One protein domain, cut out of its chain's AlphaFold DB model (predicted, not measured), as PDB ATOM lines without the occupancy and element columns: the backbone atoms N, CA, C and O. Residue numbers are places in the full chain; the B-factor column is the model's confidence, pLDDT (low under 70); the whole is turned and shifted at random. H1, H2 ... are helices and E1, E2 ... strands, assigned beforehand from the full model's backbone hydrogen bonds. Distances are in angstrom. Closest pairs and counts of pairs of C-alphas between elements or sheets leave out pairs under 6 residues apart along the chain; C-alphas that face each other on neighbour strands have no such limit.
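What this domain is: This is residues 191 to 201, 214 to 261 and 322 to 337 of the 337 residues of an uncharacterized protein of Suillus luteus UH-Slu-Lm8-n1 (UniProt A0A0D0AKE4). Two long strands, E1 and E2, make a narrow two-stranded ribbon at one end of the domain; from the end of E2 the chain runs out through residues 227 to 239, which stand free and hold H1 and residues 236 to 239 of H2, to a far end of loops, residues 243 to 261. The last printed stretch, residues 322 to 337, comes back to the ribbon, where residues 324 to 325 pair with E2. The printed part has 75 residues in the order E1, E2, H1, H2, with one antiparallel sheet, E1 - E2; the class is mixed, helices and strands, with 31 residues, under half, in named elements. It is extended, with a radius of gyration of the C-alphas of 17.8 A and spans of 55 by 36 by 25 A.

How they stand to each other: E1, residues 191 to 199, and E2, residues 214 to 224, are antiparallel neighbours, with 151 degrees between their directions. N 194 and O 219 are 2.9 A apart and N 215 and O 198 are 2.8 A apart, both within hydrogen-bond range. Residues 221 to 222 of E2 also pair, antiparallel, with residues 324 to 325. A short link of 6 residues joins E2 to H1, residues 231 to 234. H1 and H2, residues 236 to 242, meet only through their tight link. E1 is apart from both helices, and E2 is apart from H2. In H2 every O i to N i+4 pair is within hydrogen-bond range; H1 is too short for such a pair.

Where its parts are: E1 is 25.4 A long from its first C-alpha, Tyr 191 at (203.920, 182.881, 250.075), to its last. E2 is 31.2 A long and ends at C-alpha 224 at (210.617, 188.827, 248.760). H1 measures 5.2 A and H2 9.8 A, ending at C-alpha 242 at (198.549, 183.870, 269.943).

The domain as a whole: The two C-alphas farthest apart, those of Lys 201 and Gln 253, are 55.9 A apart. Residues 202 to 213 are not printed, with 8.1 A between C-alphas 201 and 214, and residues 262 to 321 are not printed, with 29.4 A between C-alphas 261 and 322. Of the links printed whole, no link is long. The mean pLDDT of the printed part is 87.6, and residues 333 to 337 are under 70.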
ATOM      1  N   TYR A 191     204.383 184.070 250.774       94.00
ATOM      2  CA  TYR A 191     203.920 182.881 250.075       94.00
ATOM      3  C   TYR A 191     202.504 183.132 249.569       94.00
ATOM      4  O   TYR A 191     201.628 183.530 250.336       94.00
ATOM      5  N   ALA A 192     202.276 182.861 248.293       93.25
ATOM      6  CA  ALA A 192     200.943 182.757 247.722       93.25
ATOM      7  C   ALA A 192     200.759 181.363 247.125       93.25
ATOM      8  O   ALA A 192     201.728 180.692 246.777       93.25
ATOM      9  N   TYR A 193     199.513 180.923 247.023       91.25
ATOM     10  CA  TYR A 193     199.151 179.726 246.279       91.25
ATOM     11  C   TYR A 193     198.287 180.162 245.114       91.25
ATOM     12  O   TYR A 193     197.380 180.972 245.305       91.25
ATOM     13  N   ASP A 194     198.575 179.621 243.941       90.00
ATOM     14  CA  ASP A 194     197.795 179.878 242.746       90.00
ATOM     15  C   ASP A 194     197.402 178.560 242.078       90.00
ATOM     16  O   ASP A 194     198.207 177.625 241.982       90.00
ATOM     17  N   ASN A 195     196.146 178.495 241.648       90.81
ATOM     18  CA  ASN A 195     195.604 177.378 240.889       90.81
ATOM     19  C   ASN A 195     195.644 177.783 239.420       90.81
ATOM     20  O   ASN A 195     195.051 178.792 239.045       90.81
ATOM     21  N   PHE A 196     196.308 176.993 238.589       86.06
ATOM     22  CA  PHE A 196     196.391 177.260 237.162       86.06
ATOM     23  C   PHE A 196     196.034 176.013 236.364       86.06
ATOM     24  O   PHE A 196     196.372 174.882 236.723       86.06
ATOM     25  N   ASP A 197     195.353 176.254 235.253       88.00
ATOM     26  CA  ASP A 197     194.906 175.207 234.356       88.00
ATOM     27  C   ASP A 197     195.854 175.122 233.167       88.00
ATOM     28  O   ASP A 197     196.111 176.110 232.477       88.00
ATOM     29  N   VAL A 198     196.374 173.924 232.916       85.56
ATOM     30  CA  VAL A 198     197.203 173.648 231.743       85.56
ATOM     31  C   VAL A 198     196.429 172.736 230.812       85.56
ATOM     32  O   VAL A 198     196.146 171.590 231.154       85.56
ATOM     33  N   ASP A 199     196.105 173.231 229.619       84.94
ATOM     34  CA  ASP A 199     195.561 172.395 228.550       84.94
ATOM     35  C   ASP A 199     196.699 171.632 227.859       84.94
ATOM     36  O   ASP A 199     197.379 172.137 226.963       84.94
ATOM     37  N   LEU A 200     196.929 170.395 228.295       82.25
ATOM     38  CA  LEU A 200     197.880 169.484 227.670       82.25
ATOM     39  C   LEU A 200     197.211 168.817 226.468       82.25
ATOM     40  O   LEU A 200     196.718 167.687 226.548       82.25
ATOM     41  N   LYS A 201     197.190 169.522 225.335       77.88
ATOM     42  CA  LYS A 201     196.666 168.986 224.073       77.88
ATOM     43  C   LYS A 201     197.408 167.697 223.711       77.88
ATOM     44  O   LYS A 201     198.608 167.710 223.435       77.88
ATOM     45  N   LEU A 214     192.750 169.090 230.151       85.44
ATOM     46  CA  LEU A 214     192.879 170.124 231.165       85.44
ATOM     47  C   LEU A 214     193.407 169.518 232.469       85.44
ATOM     48  O   LEU A 214     192.741 168.701 233.107       85.44
ATOM     49  N   LYS A 215     194.612 169.918 232.870       86.06
ATOM     50  CA  LYS A 215     195.190 169.579 234.170       86.06
ATOM     51  C   LYS A 215     195.090 170.779 235.098       86.06
ATOM     52  O   LYS A 215     195.685 171.818 234.826       86.06
ATOM     53  N   HIS A 216     194.360 170.597 236.194       89.12
ATOM     54  CA  HIS A 216     194.278 171.548 237.297       89.12
ATOM     55  C   HIS A 216     195.510 171.370 238.183       89.12
ATOM     56  O   HIS A 216     195.637 170.361 238.878       89.12
ATOM     57  N   LEU A 217     196.437 172.321 238.136       90.19
ATOM     58  CA  LEU A 217     197.662 172.288 238.925       90.19
ATOM     59  C   LEU A 217     197.638 173.411 239.959       90.19
ATOM     60  O   LEU A 217     197.120 174.495 239.714       90.19
ATOM     61  N   THR A 218     198.245 173.164 241.114       91.81
ATOM     62  CA  THR A 218     198.492 174.211 242.113       91.81
ATOM     63  C   THR A 218     199.986 174.486 242.170       91.81
ATOM     64  O   THR A 218     200.773 173.547 242.301       91.81
ATOM     65  N   SER A 219     200.404 175.750 242.129       93.19
ATOM     66  CA  SER A 219     201.781 176.133 242.454       93.19
ATOM     67  C   SER A 219     201.828 177.109 243.623       93.19
ATOM     68  O   SER A 219     200.929 177.920 243.825       93.19
ATOM     69  N   GLY A 220     202.899 177.016 244.408       94.06
ATOM     70  CA  GLY A 220     203.261 178.066 245.350       94.06
ATOM     71  C   GLY A 220     204.024 179.166 244.621       94.06
ATOM     72  O   GLY A 220     204.847 178.885 243.757       94.06
ATOM     73  N   LEU A 221     203.797 180.418 244.979       94.94
ATOM     74  CA  LEU A 221     204.582 181.560 244.537       94.94
ATOM     75  C   LEU A 221     205.309 182.123 245.753       94.94
ATOM     76  O   LEU A 221     204.697 182.351 246.795       94.94
ATOM     77  N   MET A 222     206.611 182.347 245.619       96.25
ATOM     78  CA  MET A 222     207.420 183.024 246.625       96.25
ATOM     79  C   MET A 222     207.847 184.383 246.092       96.25
ATOM     80  O   MET A 222     208.318 184.491 244.961       96.25
ATOM     81  N   PHE A 223     207.719 185.421 246.908       95.62
ATOM     82  CA  PHE A 223     208.245 186.741 246.581       95.62
ATOM     83  C   PHE A 223     208.867 187.394 247.818       95.62
ATOM     84  O   PHE A 223     208.373 187.204 248.933       95.62
ATOM     85  N   PRO A 224     209.973 188.138 247.654       96.44
ATOM     86  CA  PRO A 224     210.617 188.827 248.760       96.44
ATOM     87  C   PRO A 224     209.733 189.948 249.294       96.44
ATOM     88  O   PRO A 224     209.175 190.738 248.531       96.44
ATOM     89  N   LEU A 225     209.670 190.047 250.617       94.00
ATOM     90  CA  LEU A 225     209.166 191.211 251.325       94.00
ATOM     91  C   LEU A 225     210.173 192.347 251.110       94.00
ATOM     92  O   LEU A 225     211.323 192.281 251.544       94.00
ATOM     93  N   ARG A 226     209.771 193.343 250.318       91.94
ATOM     94  CA  ARG A 226     210.594 194.507 249.956       91.94
ATOM     95  C   ARG A 226     210.250 195.693 250.863       91.94
ATOM     96  O   ARG A 226     209.722 195.511 251.951       91.94
ATOM     97  N   HIS A 227     210.615 196.905 250.439       90.50
ATOM     98  CA  HIS A 227     210.201 198.160 251.088       90.50
ATOM     99  C   HIS A 227     210.693 198.338 252.529       90.50
ATOM    100  O   HIS A 227     210.039 198.980 253.340       90.50
ATOM    101  N   GLY A 228     211.882 197.808 252.829       90.06
ATOM    102  CA  GLY A 228     212.531 197.989 254.127       90.06
ATOM    103  C   GLY A 228     212.016 197.067 255.231       90.06
ATOM    104  O   GLY A 228     212.435 197.248 256.367       90.06
ATOM    105  N   ILE A 229     211.167 196.084 254.905       92.19
ATOM    106  CA  ILE A 229     210.705 195.081 255.869       92.19
ATOM    107  C   ILE A 229     211.909 194.306 256.414       92.19
ATOM    108  O   ILE A 229     212.714 193.743 255.666       92.19
ATOM    109  N   THR A 230     212.010 194.279 257.734       93.94
ATOM    110  CA  THR A 230     213.012 193.552 258.503       93.94
ATOM    111  C   THR A 230     212.376 192.365 259.222       93.94
ATOM    112  O   THR A 230     211.156 192.241 259.314       93.94
ATOM    113  N   ILE A 231     213.210 191.469 259.754       92.31
ATOM    114  CA  ILE A 231     212.727 190.334 260.554       92.31
ATOM    115  C   ILE A 231     211.991 190.844 261.802       92.31
ATOM    116  O   ILE A 231     211.005 190.239 262.216       92.31
ATOM    117  N   ASP A 232     212.413 191.988 262.350       92.44
ATOM    118  CA  ASP A 232     211.792 192.564 263.539       92.44
ATOM    119  C   ASP A 232     210.341 192.996 263.297       92.44
ATOM    120  O   ASP A 232     209.501 192.838 264.183       92.44
ATOM    121  N   ASP A 233     210.017 193.434 262.080       89.31
ATOM    122  CA  ASP A 233     208.645 193.769 261.686       89.31
ATOM    123  C   ASP A 233     207.741 192.520 261.650       89.31
ATOM    124  O   ASP A 233     206.531 192.596 261.880       89.31
ATOM    125  N   LEU A 234     208.333 191.340 261.426       88.31
ATOM    126  CA  LEU A 234     207.641 190.048 261.389       88.31
ATOM    127  C   LEU A 234     207.535 189.369 262.762       88.31
ATOM    128  O   LEU A 234     206.821 188.368 262.894       88.31
ATOM    129  N   ASN A 235     208.160 189.928 263.806       86.38
ATOM    130  CA  ASN A 235     208.026 189.429 265.181       86.38
ATOM    131  C   ASN A 235     206.585 189.542 265.708       86.38
ATOM    132  O   ASN A 235     206.234 188.907 266.701       86.38
ATOM    133  N   CYS A 236     205.711 190.294 265.029       84.31
ATOM    134  CA  CYS A 236     204.284 190.304 265.337       84.31
ATOM    135  C   CYS A 236     203.586 188.971 265.023       84.31
ATOM    136  O   CYS A 236     202.489 188.752 265.519       84.31
ATOM    137  N   SER A 237     204.192 188.068 264.243       82.62
ATOM    138  CA  SER A 237     203.572 186.792 263.856       82.62
ATOM    139  C   SER A 237     203.246 185.888 265.048       82.62
ATOM    140  O   SER A 237     202.178 185.278 265.064       82.62
ATOM    141  N   GLU A 238     204.105 185.841 266.073       84.38
ATOM    142  CA  GLU A 238     203.834 185.089 267.304       84.38
ATOM    143  C   GLU A 238     202.651 185.693 268.068       84.38
ATOM    144  O   GLU A 238     201.742 184.974 268.484       84.38
ATOM    145  N   GLU A 239     202.613 187.022 268.185       88.81
ATOM    146  CA  GLU A 239     201.512 187.738 268.831       88.81
ATOM    147  C   GLU A 239     200.197 187.553 268.061       88.81
ATOM    148  O   GLU A 239     199.168 187.230 268.652       88.81
ATOM    149  N   LEU A 240     200.236 187.689 266.733       87.88
ATOM    150  CA  LEU A 240     199.095 187.479 265.848       87.88
ATOM    151  C   LEU A 240     198.592 186.038 265.928       87.88
ATOM    152  O   LEU A 240     197.384 185.825 265.976       87.88
ATOM    153  N   TRP A 241     199.487 185.046 265.975       88.81
ATOM    154  CA  TRP A 241     199.103 183.646 266.136       88.81
ATOM    155  C   TRP A 241     198.510 183.374 267.520       88.81
ATOM    156  O   TRP A 241     197.491 182.693 267.632       88.81
ATOM    157  N   ARG A 242     199.089 183.948 268.579       90.25
ATOM    158  CA  ARG A 242     198.549 183.870 269.943       90.25
ATOM    159  C   ARG A 242     197.136 184.453 270.031       90.25
ATOM    160  O   ARG A 242     196.290 183.878 270.706       90.25
ATOM    161  N   GLN A 243     196.884 185.547 269.317       90.69
ATOM    162  CA  GLN A 243     195.593 186.236 269.253       90.69
ATOM    163  C   GLN A 243     194.648 185.707 268.159       90.69
ATOM    164  O   GLN A 243     193.533 186.209 268.005       90.69
ATOM    165  N   SER A 244     195.070 184.727 267.361       90.19
ATOM    166  CA  SER A 244     194.286 184.250 266.225       90.19
ATOM    167  C   SER A 244     193.146 183.348 266.682       90.19
ATOM    168  O   SER A 244     193.361 182.364 267.384       90.19
ATOM    169  N   ALA A 245     191.939 183.595 266.169       90.56
ATOM    170  CA  ALA A 245     190.800 182.691 266.349       90.56
ATOM    171  C   ALA A 245     191.016 181.303 265.706       90.56
ATOM    172  O   ALA A 245     190.258 180.375 265.977       90.56
ATOM    173  N   LEU A 246     192.030 181.152 264.843       90.12
ATOM    174  CA  LEU A 246     192.419 179.871 264.241       90.12
ATOM    175  C   LEU A 246     193.392 179.066 265.117       90.12
ATOM    176  O   LEU A 246     193.649 177.897 264.828       90.12
ATOM    177  N   ASN A 247     193.947 179.668 266.172       92.19
ATOM    178  CA  ASN A 247     194.834 178.974 267.091       92.19
ATOM    179  C   ASN A 247     194.005 178.145 268.080       92.19
ATOM    180  O   ASN A 247     193.357 178.676 268.978       92.19
ATOM    181  N   THR A 248     194.060 176.820 267.942       93.75
ATOM    182  CA  THR A 248     193.297 175.873 268.775       93.75
ATOM    183  C   THR A 248     193.687 175.886 270.253       93.75
ATOM    184  O   THR A 248     192.978 175.306 271.073       93.75
ATOM    185  N   GLN A 249     194.805 176.528 270.599       95.38
ATOM    186  CA  GLN A 249     195.292 176.675 271.968       95.38
ATOM    187  C   GLN A 249     194.970 178.049 272.574       95.38
ATOM    188  O   GLN A 249     195.277 178.271 273.745       95.38
ATOM    189  N   ALA A 250     194.385 178.975 271.807       92.69
ATOM    190  CA  ALA A 250     194.053 180.302 272.308       92.69
ATOM    191  C   ALA A 250     192.923 180.236 273.349       92.69
ATOM    192  O   ALA A 250     191.931 179.522 273.183       92.69
ATOM    193  N   ILE A 251     193.068 181.001 274.432       92.62
ATOM    194  CA  ILE A 251     192.019 181.175 275.437       92.62
ATOM    195  C   ILE A 251     191.038 182.212 274.890       92.62
ATOM    196  O   ILE A 251     191.425 183.337 274.595       92.62
ATOM    197  N   GLU A 252     189.758 181.856 274.775       92.25
ATOM    198  CA  GLU A 252     188.727 182.713 274.164       92.25
ATOM    199  C   GLU A 252     188.617 184.103 274.825       92.25
ATOM    200  O   GLU A 252     188.302 185.085 274.160       92.25
ATOM    201  N   GLN A 253     188.934 184.199 276.120       90.94
ATOM    202  CA  GLN A 253     188.930 185.453 276.887       90.94
ATOM    203  C   GLN A 253     190.064 186.415 276.498       90.94
ATOM    204  O   GLN A 253     189.928 187.616 276.721       90.94
ATOM    205  N   ASP A 254     191.141 185.898 275.905       88.44
ATOM    206  CA  ASP A 254     192.316 186.669 275.491       88.44
ATOM    207  C   ASP A 254     192.260 187.062 274.004       88.44
ATOM    208  O   ASP A 254     193.133 187.783 273.516       88.44
ATOM    209  N   LEU A 255     191.240 186.605 273.263       92.06
ATOM    210  CA  LEU A 255     191.081 186.960 271.856       92.06
ATOM    211  C   LEU A 255     190.707 188.445 271.723       92.06
ATOM    212  O   LEU A 255     189.782 188.919 272.393       92.06
ATOM    213  N   PRO A 256     191.374 189.201 270.832       90.75
ATOM    214  CA  PRO A 256     190.995 190.576 270.569       90.75
ATOM    215  C   PRO A 256     189.563 190.629 270.016       90.75
ATOM    216  O   PRO A 256     189.108 189.695 269.344       90.75
ATOM    217  N   PRO A 257     188.836 191.737 270.243       91.31
ATOM    218  CA  PRO A 257     187.518 191.914 269.658       91.31
ATOM    219  C   PRO A 257     187.603 191.769 268.138       91.31
ATOM    220  O   PRO A 257     188.531 192.279 267.502       91.31
ATOM    221  N   ARG A 258     186.617 191.076 267.555       88.94
ATOM    222  CA  ARG A 258     186.566 190.825 266.114       88.94
ATOM    223  C   ARG A 258     186.591 192.155 265.366       88.94
ATOM    224  O   ARG A 258     185.606 192.891 265.361       88.94
ATOM    225  N   ARG A 259     187.720 192.432 264.721       88.75
ATOM    226  CA  ARG A 259     187.875 193.584 263.841       88.75
ATOM    227  C   ARG A 259     187.006 193.388 262.607       88.75
ATOM    228  O   ARG A 259     186.860 192.284 262.079       88.75
ATOM    229  N   THR A 260     186.405 194.474 262.165       90.56
ATOM    230  CA  THR A 260     185.645 194.566 260.923       90.56
ATOM    231  C   THR A 260     186.431 195.406 259.926       90.56
ATOM    232  O   THR A 260     187.384 196.091 260.289       90.56
ATOM    233  N   TRP A 261     186.006 195.430 258.663       89.44
ATOM    234  CA  TRP A 261     186.615 196.316 257.666       89.44
ATOM    235  C   TRP A 261     186.555 197.803 258.073       89.44
ATOM    236  O   TRP A 261     187.375 198.591 257.621       89.44
ATOM    237  N   SER A 322     209.683 190.546 242.109       93.06
ATOM    238  CA  SER A 322     210.304 189.292 241.680       93.06
ATOM    239  C   SER A 322     209.465 188.139 242.212       93.06
ATOM    240  O   SER A 322     209.287 188.037 243.426       93.06
ATOM    241  N   ILE A 323     208.965 187.284 241.327       93.44
ATOM    242  CA  ILE A 323     208.149 186.127 241.692       93.44
ATOM    243  C   ILE A 323     208.924 184.870 241.322       93.44
ATOM    244  O   ILE A 323     209.305 184.690 240.169       93.44
ATOM    245  N   THR A 324     209.122 183.989 242.296       93.75
ATOM    246  CA  THR A 324     209.713 182.673 242.080       93.75
ATOM    247  C   THR A 324     208.628 181.625 242.263       93.75
ATOM    248  O   THR A 324     208.125 181.420 243.369       93.75
ATOM    249  N   ALA A 325     208.245 180.970 241.170       93.12
ATOM    250  CA  ALA A 325     207.279 179.884 241.222       93.12
ATOM    251  C   ALA A 325     207.924 178.617 241.798       93.12
ATOM    252  O   ALA A 325     208.992 178.177 241.366       93.12
ATOM    253  N   ALA A 326     207.241 178.010 242.760       93.75
ATOM    254  CA  ALA A 326     207.538 176.680 243.241       93.75
ATOM    255  C   ALA A 326     207.164 175.630 242.192       93.75
ATOM    256  O   ALA A 326     206.572 175.899 241.143       93.75
ATOM    257  N   ARG A 327     207.530 174.384 242.480       91.88
ATOM    258  CA  ARG A 327     207.131 173.260 241.642       91.88
ATOM    259  C   ARG A 327     205.610 173.102 241.701       91.88
ATOM    260  O   ARG A 327     205.054 172.947 242.784       91.88
ATOM    261  N   ALA A 328     204.984 173.050 240.530       91.19
ATOM    262  CA  ALA A 328     203.580 172.704 240.403       91.19
ATOM    263  C   ALA A 328     203.295 171.314 240.991       91.19
ATOM    264  O   ALA A 328     204.047 170.355 240.780       91.19
ATOM    265  N   MET A 329     202.199 171.219 241.727       89.62
ATOM    266  CA  MET A 329     201.711 170.008 242.361       89.62
ATOM    267  C   MET A 329     200.377 169.625 241.727       89.62
ATOM    268  O   MET A 329     199.516 170.476 241.509       89.62
ATOM    269  N   ASP A 330     200.204 168.330 241.472       86.44
ATOM    270  CA  ASP A 330     198.927 167.739 241.062       86.44
ATOM    271  C   ASP A 330     198.030 167.574 242.300       86.44
ATOM    272  O   ASP A 330     197.791 166.478 242.808       86.44
ATOM    273  N   ILE A 331     197.666 168.713 242.886       82.38
ATOM    274  CA  ILE A 331     196.752 168.822 244.015       82.38
ATOM    275  C   ILE A 331     195.615 169.698 243.535       82.38
ATOM    276  O   ILE A 331     195.815 170.871 243.219       82.38
ATOM    277  N   ASN A 332     194.417 169.130 243.502       73.94
ATOM    278  CA  ASN A 332     193.231 169.903 243.212       73.94
ATOM    279  C   ASN A 332     192.753 170.602 244.494       73.94
ATOM    280  O   ASN A 332     191.954 170.051 245.249       73.94
ATOM    281  N   ASN A 333     193.260 171.810 244.740       67.38
ATOM    282  CA  ASN A 333     192.815 172.662 245.845       67.38
ATOM    283  C   ASN A 333     191.547 173.464 245.509       67.38
ATOM    284  O   ASN A 333     191.185 174.370 246.262       67.38
ATOM    285  N   SER A 334     190.820 173.125 244.435       60.50
ATOM    286  CA  SER A 334     189.425 173.559 244.291       60.50
ATOM    287  C   SER A 334     188.541 172.779 245.276       60.50
ATOM    288  O   SER A 334     187.749 171.901 244.945       60.50
ATOM    289  N   THR A 335     188.736 173.060 246.561       50.88
ATOM    290  CA  THR A 335     187.882 172.565 247.632       50.88
ATOM    291  C   THR A 335     186.534 173.265 247.552       50.88
ATOM    292  O   THR A 335     186.450 174.483 247.692       50.88
ATOM    293  N   ASN A 336     185.499 172.451 247.349       46.22
ATOM    294  CA  ASN A 336     184.101 172.727 247.662       46.22
ATOM    295  C   ASN A 336     183.976 173.319 249.084       46.22
ATOM    296  O   ASN A 336     183.894 172.554 250.047       46.22
ATOM    297  N   PHE A 337     183.990 174.645 249.219       42.28
ATOM    298  CA  PHE A 337     183.583 175.347 250.440       42.28
ATOM    299  C   PHE A 337     182.181 175.923 250.283       42.28
ATOM    300  O   PHE A 337     181.886 176.459 249.189       42.28
TER     301      PHE A 337